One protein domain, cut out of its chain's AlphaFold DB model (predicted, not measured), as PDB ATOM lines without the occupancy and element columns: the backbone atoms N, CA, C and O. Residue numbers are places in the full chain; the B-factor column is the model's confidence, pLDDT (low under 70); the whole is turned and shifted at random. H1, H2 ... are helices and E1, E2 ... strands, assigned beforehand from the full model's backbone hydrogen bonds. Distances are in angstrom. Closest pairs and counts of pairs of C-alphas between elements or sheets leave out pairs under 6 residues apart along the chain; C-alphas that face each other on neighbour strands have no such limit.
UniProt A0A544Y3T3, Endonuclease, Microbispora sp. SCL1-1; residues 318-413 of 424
ATOM      1  N   THR A 318     247.293 228.172 207.265       90.69
ATOM      2  CA  THR A 318     248.041 226.968 207.641       90.69
ATOM      3  C   THR A 318     247.317 225.708 207.176       90.69
ATOM      4  O   THR A 318     247.927 224.830 206.566       90.69
ATOM      5  N   THR A 319     246.003 225.625 207.404       91.50
ATOM      6  CA  THR A 319     245.216 224.437 207.043       91.50
ATOM      7  C   THR A 319     245.188 224.225 205.531       91.50
ATOM      8  O   THR A 319     245.439 223.114 205.064       91.50
ATOM      9  N   THR A 320     244.950 225.281 204.748       92.31
ATOM     10  CA  THR A 320     244.935 225.200 203.279       92.31
ATOM     11  C   THR A 320     246.301 224.804 202.723       92.31
ATOM     12  O   THR A 320     246.374 223.937 201.851       92.31
ATOM     13  N   ALA A 321     247.390 225.373 203.253       93.00
ATOM     14  CA  ALA A 321     248.744 225.012 202.841       93.00
ATOM     15  C   ALA A 321     249.056 223.526 203.111       93.00
ATOM     16  O   ALA A 321     249.576 222.837 202.233       93.00
ATOM     17  N   LEU A 322     248.681 223.008 204.288       93.62
ATOM     18  CA  LEU A 322     248.877 221.598 204.644       93.62
ATOM     19  C   LEU A 322     248.041 220.647 203.776       93.62
ATOM     20  O   LEU A 322     248.533 219.591 203.377       93.62
ATOM     21  N   ILE A 323     246.795 221.010 203.449       94.31
ATOM     22  CA  ILE A 323     245.945 220.216 202.546       94.31
ATOM     23  C   ILE A 323     246.550 220.168 201.138       94.31
ATOM     24  O   ILE A 323     246.624 219.090 200.544       94.31
ATOM     25  N   ALA A 324     247.019 221.302 200.613       93.31
ATOM     26  CA  ALA A 324     247.636 221.366 199.291       93.31
ATOM     27  C   ALA A 324     248.917 220.518 199.211       93.31
ATOM     28  O   ALA A 324     249.078 219.731 198.274       93.31
ATOM     29  N   GLU A 325     249.798 220.616 200.213       94.19
ATOM     30  CA  GLU A 325     251.020 219.803 200.257       94.19
ATOM     31  C   GLU A 325     250.695 218.308 200.374       94.19
ATOM     32  O   GLU A 325     251.294 217.486 199.679       94.19
ATOM     33  N   ARG A 326     249.682 217.940 201.171       94.31
ATOM     34  CA  ARG A 326     249.211 216.553 201.268       94.31
ATOM     35  C   ARG A 326     248.765 216.001 199.914       94.31
ATOM     36  O   ARG A 326     249.141 214.881 199.569       94.31
ATOM     37  N   GLU A 327     247.955 216.736 199.156       94.56
ATOM     38  CA  GLU A 327     247.474 216.254 197.854       94.56
ATOM     39  C   GLU A 327     248.604 216.161 196.822       94.56
ATOM     40  O   GLU A 327     248.656 215.192 196.062       94.56
ATOM     41  N   LYS A 328     249.569 217.087 196.853       96.62
ATOM     42  CA  LYS A 328     250.794 216.994 196.050       96.62
ATOM     43  C   LYS A 328     251.590 215.723 196.369       96.62
ATOM     44  O   LYS A 328     251.947 214.992 195.447       96.62
ATOM     45  N   ILE A 329     251.819 215.420 197.649       96.12
ATOM     46  CA  ILE A 329     252.526 214.199 198.070       96.12
ATOM     47  C   ILE A 329     251.746 212.949 197.647       96.12
ATOM     48  O   ILE A 329     252.331 211.995 197.139       96.12
ATOM     49  N   ARG A 330     250.414 212.944 197.777       94.75
ATOM     50  CA  ARG A 330     249.586 211.818 197.315       94.75
ATOM     51  C   ARG A 330     249.684 211.591 195.811       94.75
ATOM     52  O   ARG A 330     249.723 210.439 195.388       94.75
ATOM     53  N   ALA A 331     249.737 212.656 195.014       95.62
ATOM     54  CA  ALA A 331     249.948 212.540 193.575       95.62
ATOM     55  C   ALA A 331     251.331 211.945 193.253       95.62
ATOM     56  O   ALA A 331     251.430 211.075 192.393       95.62
ATOM     57  N   GLN A 332     252.376 212.350 193.985       97.38
ATOM     58  CA  GLN A 332     253.730 211.799 193.836       97.38
ATOM     59  C   GLN A 332     253.815 210.318 194.223       97.38
ATOM     60  O   GLN A 332     254.436 209.542 193.499       97.38
ATOM     61  N   ILE A 333     253.175 209.917 195.330       96.75
ATOM     62  CA  ILE A 333     253.085 208.509 195.747       96.75
ATOM     63  C   ILE A 333     252.413 207.695 194.646       96.75
ATOM     64  O   ILE A 333     252.989 206.716 194.188       96.75
ATOM     65  N   LYS A 334     251.250 208.144 194.162       96.81
ATOM     66  CA  LYS A 334     250.515 207.445 193.107       96.81
ATOM     67  C   LYS A 334     251.347 207.283 191.829       96.81
ATOM     68  O   LYS A 334     251.387 206.195 191.271       96.81
ATOM     69  N   ALA A 335     252.025 208.342 191.383       96.88
ATOM     70  CA  ALA A 335     252.898 208.273 190.211       96.88
ATOM     71  C   ALA A 335     254.058 207.285 190.430       96.88
ATOM     72  O   ALA A 335     254.335 206.453 189.574       96.88
ATOM     73  N   SER A 336     254.677 207.314 191.614       97.38
ATOM     74  CA  SER A 336     255.774 206.401 191.961       97.38
ATOM     75  C   SER A 336     255.312 204.940 192.051       97.38
ATOM     76  O   SER A 336     256.059 204.037 191.686       97.38
ATOM     77  N   GLU A 337     254.086 204.687 192.524       97.69
ATOM     78  CA  GLU A 337     253.468 203.354 192.541       97.69
ATOM     79  C   GLU A 337     253.192 202.837 191.122       97.69
ATOM     80  O   GLU A 337     253.436 201.663 190.838       97.69
ATOM     81  N   GLU A 338     252.719 203.705 190.222       97.56
ATOM     82  CA  GLU A 338     252.514 203.378 188.805       97.56
ATOM     83  C   GLU A 338     253.849 203.050 188.111       97.56
ATOM     84  O   GLU A 338     253.953 202.021 187.433       97.56
ATOM     85  N   ASP A 339     254.890 203.854 188.346       97.62
ATOM     86  CA  ASP A 339     256.240 203.624 187.819       97.62
ATOM     87  C   ASP A 339     256.848 202.316 188.350       97.62
ATOM     88  O   ASP A 339     257.379 201.510 187.578       97.62
ATOM     89  N   LEU A 340     256.732 202.055 189.659       97.38
ATOM     90  CA  LEU A 340     257.192 200.807 190.271       97.38
ATOM     91  C   LEU A 340     256.485 199.600 189.647       97.38
ATOM     92  O   LEU A 340     257.144 198.636 189.254       97.38
ATOM     93  N   ALA A 341     255.160 199.661 189.501       97.44
ATOM     94  CA  ALA A 341     254.387 198.589 188.888       97.44
ATOM     95  C   ALA A 341     254.810 198.337 187.430       97.44
ATOM     96  O   ALA A 341     254.886 197.181 187.004       97.44
ATOM     97  N   ALA A 342     255.120 199.389 186.666       97.88
ATOM     98  CA  ALA A 342     255.625 199.259 185.303       97.88
ATOM     99  C   ALA A 342     256.979 198.529 185.263       97.88
ATOM    100  O   ALA A 342     257.142 197.587 184.484       97.88
ATOM    101  N   VAL A 343     257.921 198.903 186.135       98.12
ATOM    102  CA  VAL A 343     259.235 198.245 186.248       98.12
ATOM    103  C   VAL A 343     259.093 196.785 186.685       98.12
ATOM    104  O   VAL A 343     259.677 195.891 186.072       98.12
ATOM    105  N   GLU A 344     258.274 196.503 187.697       97.38
ATOM    106  CA  GLU A 344     258.017 195.130 188.139       97.38
ATOM    107  C   GLU A 344     257.383 194.271 187.041       97.38
ATOM    108  O   GLU A 344     257.683 193.083 186.931       97.38
ATOM    109  N   ASN A 345     256.500 194.844 186.221       97.75
ATOM    110  CA  ASN A 345     255.895 194.123 185.108       97.75
ATOM    111  C   ASN A 345     256.904 193.827 183.993       97.75
ATOM    112  O   ASN A 345     256.852 192.733 183.441       97.75
ATOM    113  N   GLN A 346     257.864 194.716 183.724       97.44
ATOM    114  CA  GLN A 346     258.984 194.412 182.821       97.44
ATOM    115  C   GLN A 346     259.834 193.246 183.352       97.44
ATOM    116  O   GLN A 346     260.218 192.362 182.591       97.44
ATOM    117  N   LEU A 347     260.081 193.183 184.667       96.56
ATOM    118  CA  LEU A 347     260.787 192.052 185.282       96.56
ATOM    119  C   LEU A 347     260.007 190.732 185.162       96.56
ATOM    120  O   LEU A 347     260.604 189.687 184.904       96.56
ATOM    121  N   LYS A 348     258.680 190.767 185.336       96.69
ATOM    122  CA  LYS A 348     257.805 189.595 185.143       96.69
ATOM    123  C   LYS A 348     257.782 189.149 183.679       96.69
ATOM    124  O   LYS A 348     257.816 187.951 183.419       96.69
ATOM    125  N   ASP A 349     257.769 190.091 182.738       97.00
ATOM    126  CA  ASP A 349     257.823 189.800 181.301       97.00
ATOM    127  C   ASP A 349     259.140 189.108 180.915       97.00
ATOM    128  O   ASP A 349     259.124 188.077 180.246       97.00
ATOM    129  N   LEU A 350     260.275 189.578 181.454       95.62
ATOM    130  CA  LEU A 350     261.584 188.930 181.279       95.62
ATOM    131  C   LEU A 350     261.631 187.488 181.815       95.62
ATOM    132  O   LEU A 350     262.346 186.652 181.264       95.62
ATOM    133  N   LEU A 351     260.895 187.190 182.892       95.75
ATOM    134  CA  LEU A 351     260.774 185.833 183.433       95.75
ATOM    135  C   LEU A 351     259.915 184.918 182.550       95.75
ATOM    136  O   LEU A 351     260.163 183.709 182.479       95.75
ATOM    137  N   GLY A 352     258.891 185.471 181.898       93.94
ATOM    138  CA  GLY A 352     257.914 184.711 181.128       93.94
ATOM    139  C   GLY A 352     257.287 183.581 181.965       93.94
ATOM    140  O   GLY A 352     256.704 183.847 183.015       93.94
ATOM    141  N   PRO A 353     257.374 182.305 181.535       94.56
ATOM    142  CA  PRO A 353     256.817 181.176 182.282       94.56
ATOM    143  C   PRO A 353     257.705 180.699 183.445       94.56
ATOM    144  O   PRO A 353     257.290 179.812 184.195       94.56
ATOM    145  N   ALA A 354     258.934 181.209 183.570       96.19
ATOM    146  CA  ALA A 354     259.872 180.763 184.590       96.19
ATOM    147  C   ALA A 354     259.590 181.424 185.944       96.19
ATOM    148  O   ALA A 354     259.267 182.603 186.039       96.19
ATOM    149  N   GLU A 355     259.786 180.671 187.026       94.50
ATOM    150  CA  GLU A 355     259.607 181.191 188.385       94.50
ATOM    151  C   GLU A 355     260.833 181.956 188.925       94.50
ATOM    152  O   GLU A 355     260.733 182.651 189.942       94.50
ATOM    153  N   VAL A 356     262.010 181.788 188.309       96.12
ATOM    154  CA  VAL A 356     263.295 182.329 188.786       96.12
ATOM    155  C   VAL A 356     264.158 182.786 187.611       96.12
ATOM    156  O   VAL A 356     264.374 182.026 186.670       96.12
ATOM    157  N   GLY A 357     264.701 183.997 187.716       95.25
ATOM    158  CA  GLY A 357     265.674 184.587 186.801       95.25
ATOM    159  C   GLY A 357     267.028 184.721 187.492       95.25
ATOM    160  O   GLY A 357     267.098 185.097 188.664       95.25
ATOM    161  N   VAL A 358     268.104 184.394 186.775       95.62
ATOM    162  CA  VAL A 358     269.476 184.357 187.308       95.62
ATOM    163  C   VAL A 358     270.391 185.329 186.567       95.62
ATOM    164  O   VAL A 358     270.279 185.488 185.354       95.62
ATOM    165  N   ILE A 359     271.334 185.940 187.285       95.75
ATOM    166  CA  ILE A 359     272.417 186.756 186.720       95.75
ATOM    167  C   ILE A 359     273.737 186.198 187.249       95.75
ATOM    168  O   ILE A 359     273.923 186.069 188.453       95.75
ATOM    169  N   GLY A 360     274.658 185.821 186.359       90.69
ATOM    170  CA  GLY A 360     275.966 185.286 186.767       90.69
ATOM    171  C   GLY A 360     275.916 183.950 187.527       90.69
ATOM    172  O   GLY A 360     276.911 183.568 188.132       90.69
ATOM    173  N   GLY A 361     274.787 183.236 187.476       89.38
ATOM    174  CA  GLY A 361     274.554 181.991 188.219       89.38
ATOM    175  C   GLY A 361     273.809 182.172 189.544       89.38
ATOM    176  O   GLY A 361     273.336 181.178 190.090       89.38
ATOM    177  N   ASP A 362     273.629 183.411 190.011       92.38
ATOM    178  CA  ASP A 362     272.919 183.723 191.252       92.38
ATOM    179  C   ASP A 362     271.467 184.169 190.970       92.38
ATOM    180  O   ASP A 362     271.221 184.870 189.979       92.38
ATOM    181  N   PRO A 363     270.475 183.786 191.802       92.38
ATOM    182  CA  PRO A 363     269.097 184.263 191.674       92.38
ATOM    183  C   PRO A 363     269.011 185.786 191.814       92.38
ATOM    184  O   PRO A 363     269.412 186.338 192.836       92.38
ATOM    185  N   ALA A 364     268.451 186.452 190.806       94.25
ATOM    186  CA  ALA A 364     268.311 187.909 190.768       94.25
ATOM    187  C   ALA A 364     266.850 188.370 190.889       94.25
ATOM    188  O   ALA A 364     266.578 189.426 191.451       94.25
ATOM    189  N   VAL A 365     265.899 187.578 190.384       95.31
ATOM    190  CA  VAL A 365     264.462 187.881 190.445       95.31
ATOM    191  C   VAL A 365     263.657 186.589 190.563       95.31
ATOM    192  O   VAL A 365     264.009 185.572 189.966       95.31
ATOM    193  N   THR A 366     262.574 186.603 191.343       95.06
ATOM    194  CA  THR A 366     261.680 185.445 191.497       95.06
ATOM    195  C   THR A 366     260.222 185.861 191.437       95.06
ATOM    196  O   THR A 366     259.837 186.823 192.098       95.06
ATOM    197  N   TRP A 367     259.398 185.082 190.741       96.56
ATOM    198  CA  TRP A 367     257.948 185.247 190.714       96.56
ATOM    199  C   TRP A 367     257.278 183.875 190.829       96.56
ATOM    200  O   TRP A 367     257.145 183.133 189.861       96.56
ATOM    201  N   LYS A 368     256.925 183.507 192.066       94.62
ATOM    202  CA  LYS A 368     256.441 182.174 192.457       94.62
ATOM    203  C   LYS A 368     255.009 182.226 192.977       94.62
ATOM    204  O   LYS A 368     254.542 183.259 193.457       94.62
ATOM    205  N   ARG A 369     254.322 181.080 192.982       92.44
ATOM    206  CA  ARG A 369     252.994 180.923 193.615       92.44
ATOM    207  C   ARG A 369     253.080 180.690 195.131       92.44
ATOM    208  O   ARG A 369     252.568 179.698 195.638       92.44
ATOM    209  N   ASN A 370     253.725 181.600 195.854       91.06
ATOM    210  CA  ASN A 370     253.874 181.564 197.317       91.06
ATOM    211  C   ASN A 370     253.274 182.798 198.023       91.06
ATOM    212  O   ASN A 370     253.559 183.031 199.195       91.06
ATOM    213  N   GLY A 371     252.466 183.589 197.311       89.56
ATOM    214  CA  GLY A 371     251.746 184.735 197.867       89.56
ATOM    215  C   GLY A 371     250.496 184.350 198.668       89.56
ATOM    216  O   GLY A 371     250.210 183.173 198.897       89.56
ATOM    217  N   THR A 372     249.725 185.363 199.070       94.19
ATOM    218  CA  THR A 372     248.484 185.197 199.841       94.19
ATOM    219  C   THR A 372     247.514 184.238 199.155       94.19
ATOM    220  O   THR A 372     247.134 184.421 197.997       94.19
ATOM    221  N   PHE A 373     247.072 183.226 199.897       93.75
ATOM    222  CA  PHE A 373     246.096 182.260 199.418       93.75
ATOM    223  C   PHE A 373     244.727 182.921 199.218       93.75
ATOM    224  O   PHE A 373     244.153 183.492 200.145       93.75
ATOM    225  N   SER A 374     244.176 182.832 198.008       94.69
ATOM    226  CA  SER A 374     242.848 183.372 197.718       94.69
ATOM    227  C   SER A 374     241.762 182.364 198.089       94.69
ATOM    228  O   SER A 374     241.423 181.489 197.290       94.69
ATOM    229  N   THR A 375     241.166 182.525 199.274       94.06
ATOM    230  CA  THR A 375     240.033 181.699 199.728       94.06
ATOM    231  C   THR A 375     238.895 181.706 198.710       94.06
ATOM    232  O   THR A 375     238.400 180.648 198.344       94.06
ATOM    233  N   LYS A 376     238.555 182.881 198.163       95.12
ATOM    234  CA  LYS A 376     237.499 183.026 197.150       95.12
ATOM    235  C   LYS A 376     237.781 182.201 195.893       95.12
ATOM    236  O   LYS A 376     236.910 181.468 195.437       95.12
ATOM    237  N   GLN A 377     238.984 182.308 195.318       94.50
ATOM    238  CA  GLN A 377     239.320 181.527 194.122       94.50
ATOM    239  C   GLN A 377     239.377 180.029 194.428       94.50
ATOM    240  O   GLN A 377     238.986 179.221 193.589       94.50
ATOM    241  N   PHE A 378     239.854 179.651 195.614       95.94
ATOM    242  CA  PHE A 378     239.903 178.256 196.029       95.94
ATOM    243  C   PHE A 378     238.504 177.661 196.207       95.94
ATOM    244  O   PHE A 378     238.246 176.590 195.678       95.94
ATOM    245  N   GLU A 379     237.586 178.366 196.865       95.00
ATOM    246  CA  GLU A 379     236.184 177.953 197.004       95.00
ATOM    247  C   GLU A 379     235.493 177.815 195.644       95.00
ATOM    248  O   GLU A 379     234.757 176.860 195.423       95.00
ATOM    249  N   GLN A 380     235.768 178.731 194.711       95.50
ATOM    250  CA  GLN A 380     235.225 178.670 193.352       95.50
ATOM    251  C   GLN A 380     235.778 177.489 192.544       95.50
ATOM    252  O   GLN A 380     235.040 176.867 191.785       95.50
ATOM    253  N   ARG A 381     237.076 177.187 192.674       96.56
ATOM    254  CA  ARG A 381     237.743 176.130 191.890       96.56
ATOM    255  C   ARG A 381     237.645 174.745 192.529       96.56
ATOM    256  O   ARG A 381     237.700 173.755 191.809       96.56
ATOM    257  N   PHE A 382     237.527 174.672 193.853       96.06
ATOM    258  CA  PHE A 382     237.571 173.446 194.654       96.06
ATOM    259  C   PHE A 382     236.514 173.468 195.782       96.06
ATOM    260  O   PHE A 382     236.866 173.378 196.963       96.06
ATOM    261  N   PRO A 383     235.210 173.576 195.456       94.31
ATOM    262  CA  PRO A 383     234.150 173.798 196.445       94.31
ATOM    263  C   PRO A 383     234.028 172.670 197.479       94.31
ATOM    264  O   PRO A 383     233.884 172.931 198.674       94.31
ATOM    265  N   GLU A 384     234.148 171.411 197.051       94.94
ATOM    266  CA  GLU A 384     234.064 170.250 197.949       94.94
ATOM    267  C   GLU A 384     235.230 170.196 198.944       94.94
ATOM    268  O   GLU A 384     235.048 169.894 200.126       94.94
ATOM    269  N   LEU A 385     236.441 170.525 198.484       94.69
ATOM    270  CA  LEU A 385     237.623 170.557 199.341       94.69
ATOM    271  C   LEU A 385     237.543 171.725 200.329       94.69
ATOM    272  O   LEU A 385     237.846 171.552 201.507       94.69
ATOM    273  N   ALA A 386     237.067 172.886 199.877       92.94
ATOM    274  CA  ALA A 386     236.829 174.026 200.749       92.94
ATOM    275  C   ALA A 386     235.829 173.695 201.867       92.94
ATOM    276  O   ALA A 386     236.085 174.035 203.019       92.94
ATOM    277  N   ALA A 387     234.742 172.976 201.561       91.44
ATOM    278  CA  ALA A 387     233.763 172.544 202.561       91.44
ATOM    279  C   ALA A 387     234.384 171.635 203.638       91.44
ATOM    280  O   ALA A 387     234.105 171.803 204.824       91.44
ATOM    281  N   ARG A 388     235.275 170.718 203.242       94.69
ATOM    282  CA  ARG A 388     235.967 169.795 204.157       94.69
ATOM    283  C   ARG A 388     237.040 170.452 205.028       94.69
ATOM    284  O   ARG A 388     237.425 169.872 206.038       94.69
ATOM    285  N   CYS A 389     237.543 171.619 204.637       91.38
ATOM    286  CA  CYS A 389     238.641 172.310 205.316       91.38
ATOM    287  C   CYS A 389     238.179 173.512 206.157       91.38
ATOM    288  O   CYS A 389     238.997 174.361 206.516       91.38
ATOM    289  N   ARG A 390     236.883 173.602 206.484       90.69
ATOM    290  CA  ARG A 390     236.361 174.637 207.387       90.69
ATOM    291  C   ARG A 390     236.596 174.262 208.851       90.69
ATOM    292  O   ARG A 390     236.495 173.102 209.236       90.69
ATOM    293  N   LYS A 391     236.867 175.276 209.673       92.06
ATOM    294  CA  LYS A 391     236.892 175.187 211.135       92.06
ATOM    295  C   LYS A 391     236.138 176.371 211.727       92.06
ATOM    296  O   LYS A 391     236.140 177.450 211.135       92.06
ATOM    297  N   THR A 392     235.541 176.173 212.893       91.75
ATOM    298  CA  THR A 392     234.915 177.250 213.664       91.75
ATOM    299  C   THR A 392     235.975 177.968 214.492       91.75
ATOM    300  O   THR A 392     236.887 177.331 215.021       91.75
ATOM    301  N   VAL A 393     235.865 179.290 214.589       89.12
ATOM    302  CA  VAL A 393     236.671 180.128 215.482       89.12
ATOM    303  C   VAL A 393     235.734 181.035 216.267       89.12
ATOM    304  O   VAL A 393     234.783 181.570 215.700       89.12
ATOM    305  N   GLU A 394     235.987 181.181 217.562       92.50
ATOM    306  CA  GLU A 394     235.299 182.171 218.385       92.50
ATOM    307  C   GLU A 394     235.878 183.553 218.082       92.50
ATOM    308  O   GLU A 394     237.096 183.731 218.004       92.50
ATOM    309  N   VAL A 395     234.999 184.528 217.870       93.31
ATOM    310  CA  VAL A 395     235.354 185.920 217.582       93.31
ATOM    311  C   VAL A 395     234.441 186.840 218.381       93.31
ATOM    312  O   VAL A 395     233.331 186.452 218.742       93.31
ATOM    313  N   LEU A 396     234.898 188.064 218.647       93.81
ATOM    314  CA  LEU A 396     234.046 189.088 219.245       93.81
ATOM    315  C   LEU A 396     232.914 189.452 218.283       93.81
ATOM    316  O   LEU A 396     233.158 189.759 217.113       93.81
ATOM    317  N   ASP A 397     231.692 189.473 218.800       94.31
ATOM    318  CA  ASP A 397     230.533 189.969 218.069       94.31
ATOM    319  C   ASP A 397     230.555 191.505 218.054       94.31
ATOM    320  O   ASP A 397     230.032 192.181 218.943       94.31
ATOM    321  N   LEU A 398     231.235 192.067 217.051       93.69
ATOM    322  CA  LEU A 398     231.388 193.514 216.897       93.69
ATOM    323  C   LEU A 398     230.054 194.226 216.658       93.69
ATOM    324  O   LEU A 398     229.926 195.387 217.045       93.69
ATOM    325  N   ASP A 399     229.077 193.560 216.042       94.25
ATOM    326  CA  ASP A 399     227.759 194.144 215.797       94.25
ATOM    327  C   ASP A 399     226.955 194.218 217.098       94.25
ATOM    328  O   ASP A 399     226.353 195.258 217.385       94.25
ATOM    329  N   ALA A 400     227.021 193.180 217.939       94.56
ATOM    330  CA  ALA A 400     226.456 193.216 219.284       94.56
ATOM    331  C   ALA A 400     227.139 194.274 220.160       94.56
ATOM    332  O   ALA A 400     226.446 195.034 220.831       94.56
ATOM    333  N   ILE A 401     228.472 194.389 220.124       95.38
ATOM    334  CA  ILE A 401     229.203 195.429 220.869       95.38
ATOM    335  C   ILE A 401     228.786 196.819 220.382       95.38
ATOM    336  O   ILE A 401     228.418 197.669 221.181       95.38
ATOM    337  N   LYS A 402     228.767 197.054 219.070       94.00
ATOM    338  CA  LYS A 402     228.361 198.340 218.492       94.00
ATOM    339  C   LYS A 402     226.916 198.717 218.837       94.00
ATOM    340  O   LYS A 402     226.622 199.902 218.967       94.00
ATOM    341  N   THR A 403     226.028 197.731 218.945       94.69
ATOM    342  CA  THR A 403     224.602 197.942 219.233       94.69
ATOM    343  C   THR A 403     224.341 198.136 220.727       94.69
ATOM    344  O   THR A 403     223.605 199.045 221.101       94.69
ATOM    345  N   ASN A 404     224.950 197.306 221.576       96.06
ATOM    346  CA  ASN A 404     224.659 197.244 223.011       96.06
ATOM    347  C   ASN A 404     225.611 198.104 223.861       96.06
ATOM    348  O   ASN A 404     225.243 198.507 224.959       96.06
ATOM    349  N   HIS A 405     226.814 198.385 223.351       94.00
ATOM    350  CA  HIS A 405     227.910 199.094 224.025       94.00
ATOM    351  C   HIS A 405     228.552 200.143 223.087       94.00
ATOM    352  O   HIS A 405     229.739 200.055 222.751       94.00
ATOM    353  N   PRO A 406     227.770 201.111 222.561       90.88
ATOM    354  CA  PRO A 406     228.234 202.034 221.524       90.88
ATOM    355  C   PRO A 406     229.355 202.970 221.993       90.88
ATOM    356  O   PRO A 406     230.202 203.352 221.180       90.88
ATOM    357  N   ASP A 407     229.388 203.320 223.279       88.19
ATOM    358  CA  ASP A 407     230.397 204.214 223.847       88.19
ATOM    359  C   ASP A 407     231.737 203.494 224.023       88.19
ATOM    360  O   ASP A 407     232.767 204.006 223.586       88.19
ATOM    361  N   GLU A 408     231.733 202.265 224.543       91.12
ATOM    362  CA  GLU A 408     232.922 201.414 224.633       91.12
ATOM    363  C   GLU A 408     233.440 201.044 223.238       91.12
ATOM    364  O   GLU A 408     234.643 201.101 222.974       91.12
ATOM    365  N   TYR A 409     232.530 200.740 222.305       90.31
ATOM    366  CA  TYR A 409     232.882 200.535 220.903       90.31
ATOM    367  C   TYR A 409     233.595 201.763 220.329       90.31
ATOM    368  O   TYR A 409     234.626 201.629 219.669       90.31
ATOM    369  N   ARG A 410     233.069 202.969 220.576       86.44
ATOM    370  CA  ARG A 410     233.663 204.228 220.109       86.44
ATOM    371  C   ARG A 410     235.006 204.513 220.782       86.44
ATOM    372  O   ARG A 410     235.916 204.956 220.085       86.44
ATOM    373  N   ALA A 411     235.139 204.244 222.078       83.69
ATOM    374  CA  ALA A 411     236.374 204.439 222.838       83.69
ATOM    375  C   ALA A 411     237.529 203.578 222.298       83.69
ATOM    376  O   ALA A 411     238.670 204.028 222.252       83.69
ATOM    377  N   CYS A 412     237.227 202.377 221.802       85.62
ATOM    378  CA  CYS A 412     238.209 201.466 221.208       85.62
ATOM    379  C   CYS A 412     238.477 201.719 219.712       85.62
ATOM    380  O   CYS A 412     239.190 200.942 219.068       85.62
ATOM    381  N   ARG A 413     237.914 202.778 219.113       84.56
ATOM    382  CA  ARG A 413     238.145 203.110 217.701       84.56
ATOM    383  C   ARG A 413     239.263 204.125 217.525       84.56
ATOM    384  O   ARG A 413     239.233 205.220 218.075       84.56
TER     385      ARG A 413
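Overview. This is residues 318 to 413 of the 424 residues of the protein "Endonuclease" of Microbispora sp. SCL1-1 (UniProt A0A544Y3T3). An open, flat arch: one long helix, H1, makes a free arm, and its last residues meet a small two-strand hairpin, E1 and E2, from which the chain runs on through two corners of short helices, H2 with H3 and then H4 with H5. The middle of the arch is empty, H1 touches no other helix, and residues 318 to 343 of H1 stick out. The 96 printed residues hold five named helices and two named strands, in the order H1 E1 E2 H2 H3 H4 H5; the class is mostly helix, and the sheet, order E1 - E2, is antiparallel. The whole is extended, with a radius of gyration of the C-alphas of 23.2 A and spans of 63 by 58 by 24 A.

Along the chain. H1, residues 318 to 351, begins with C-alpha 318 at (248.041, 226.968, 207.641) and is 49.4 A long from first to last C-alpha. E1, residues 356 to 359, is 10.3 A long, and E2, residues 362 to 366, is 11.4 A; C-alpha 362 is at (272.919, 183.723, 191.252). H2, residues 375 to 381, is 9.9 A long, and H3, residues 383 to 388, is 8.9 A. H4, residues 398 to 404, is 9.8 A long. H5, residues 406 to 411, is 8.6 A long and ends with C-alpha 411 at (236.374, 204.439, 222.838).

Arrangement. The closest C-alphas of H1 and E1 are those of Leu 351 and Gly 357, 6.1 A apart; those of H1 and E2 are Leu 347 and Val 365, 7.6 A apart. E1 and E2 form a hairpin, antiparallel, with 141 degrees between their directions; N 357 and O 365 are 2.8 A apart, and N 359 and O 362 are 2.9 A apart, both within hydrogen-bond range. H2 and H3 only just touch, only at the corner, with 3 pairs of C-alphas within 8 A; the closest C-alphas, those of Glu 379 and Ala 386, are 5.5 A apart. They run opposite ways at a steep tilt of 57 degrees. H3 and H4 are apart. H4 and H5 only just touch, only at the corner, with 3 pairs of C-alphas within 8 A; the closest C-alphas, those of Lys 402 and Tyr 409, are 5.6 A apart. They run opposite ways at a steep tilt of 60 degrees. H1 and H5 are apart, as are H1 and H2. In H1, H2, H3, H4 and H5 every O i to N i+4 pair is within hydrogen-bond range.

Size, cuts and confidence. The two C-alphas farthest apart are those of Gly 360 and Asn 404, 63.9 A. The printed part has no cut and no long link; the links E2 to H2, 8 residues, and H3 to H4, 9 residues, are short, and residues 388 to 397 stand free. The mean pLDDT of the printed part is 94.0, and no printed residue is under 70.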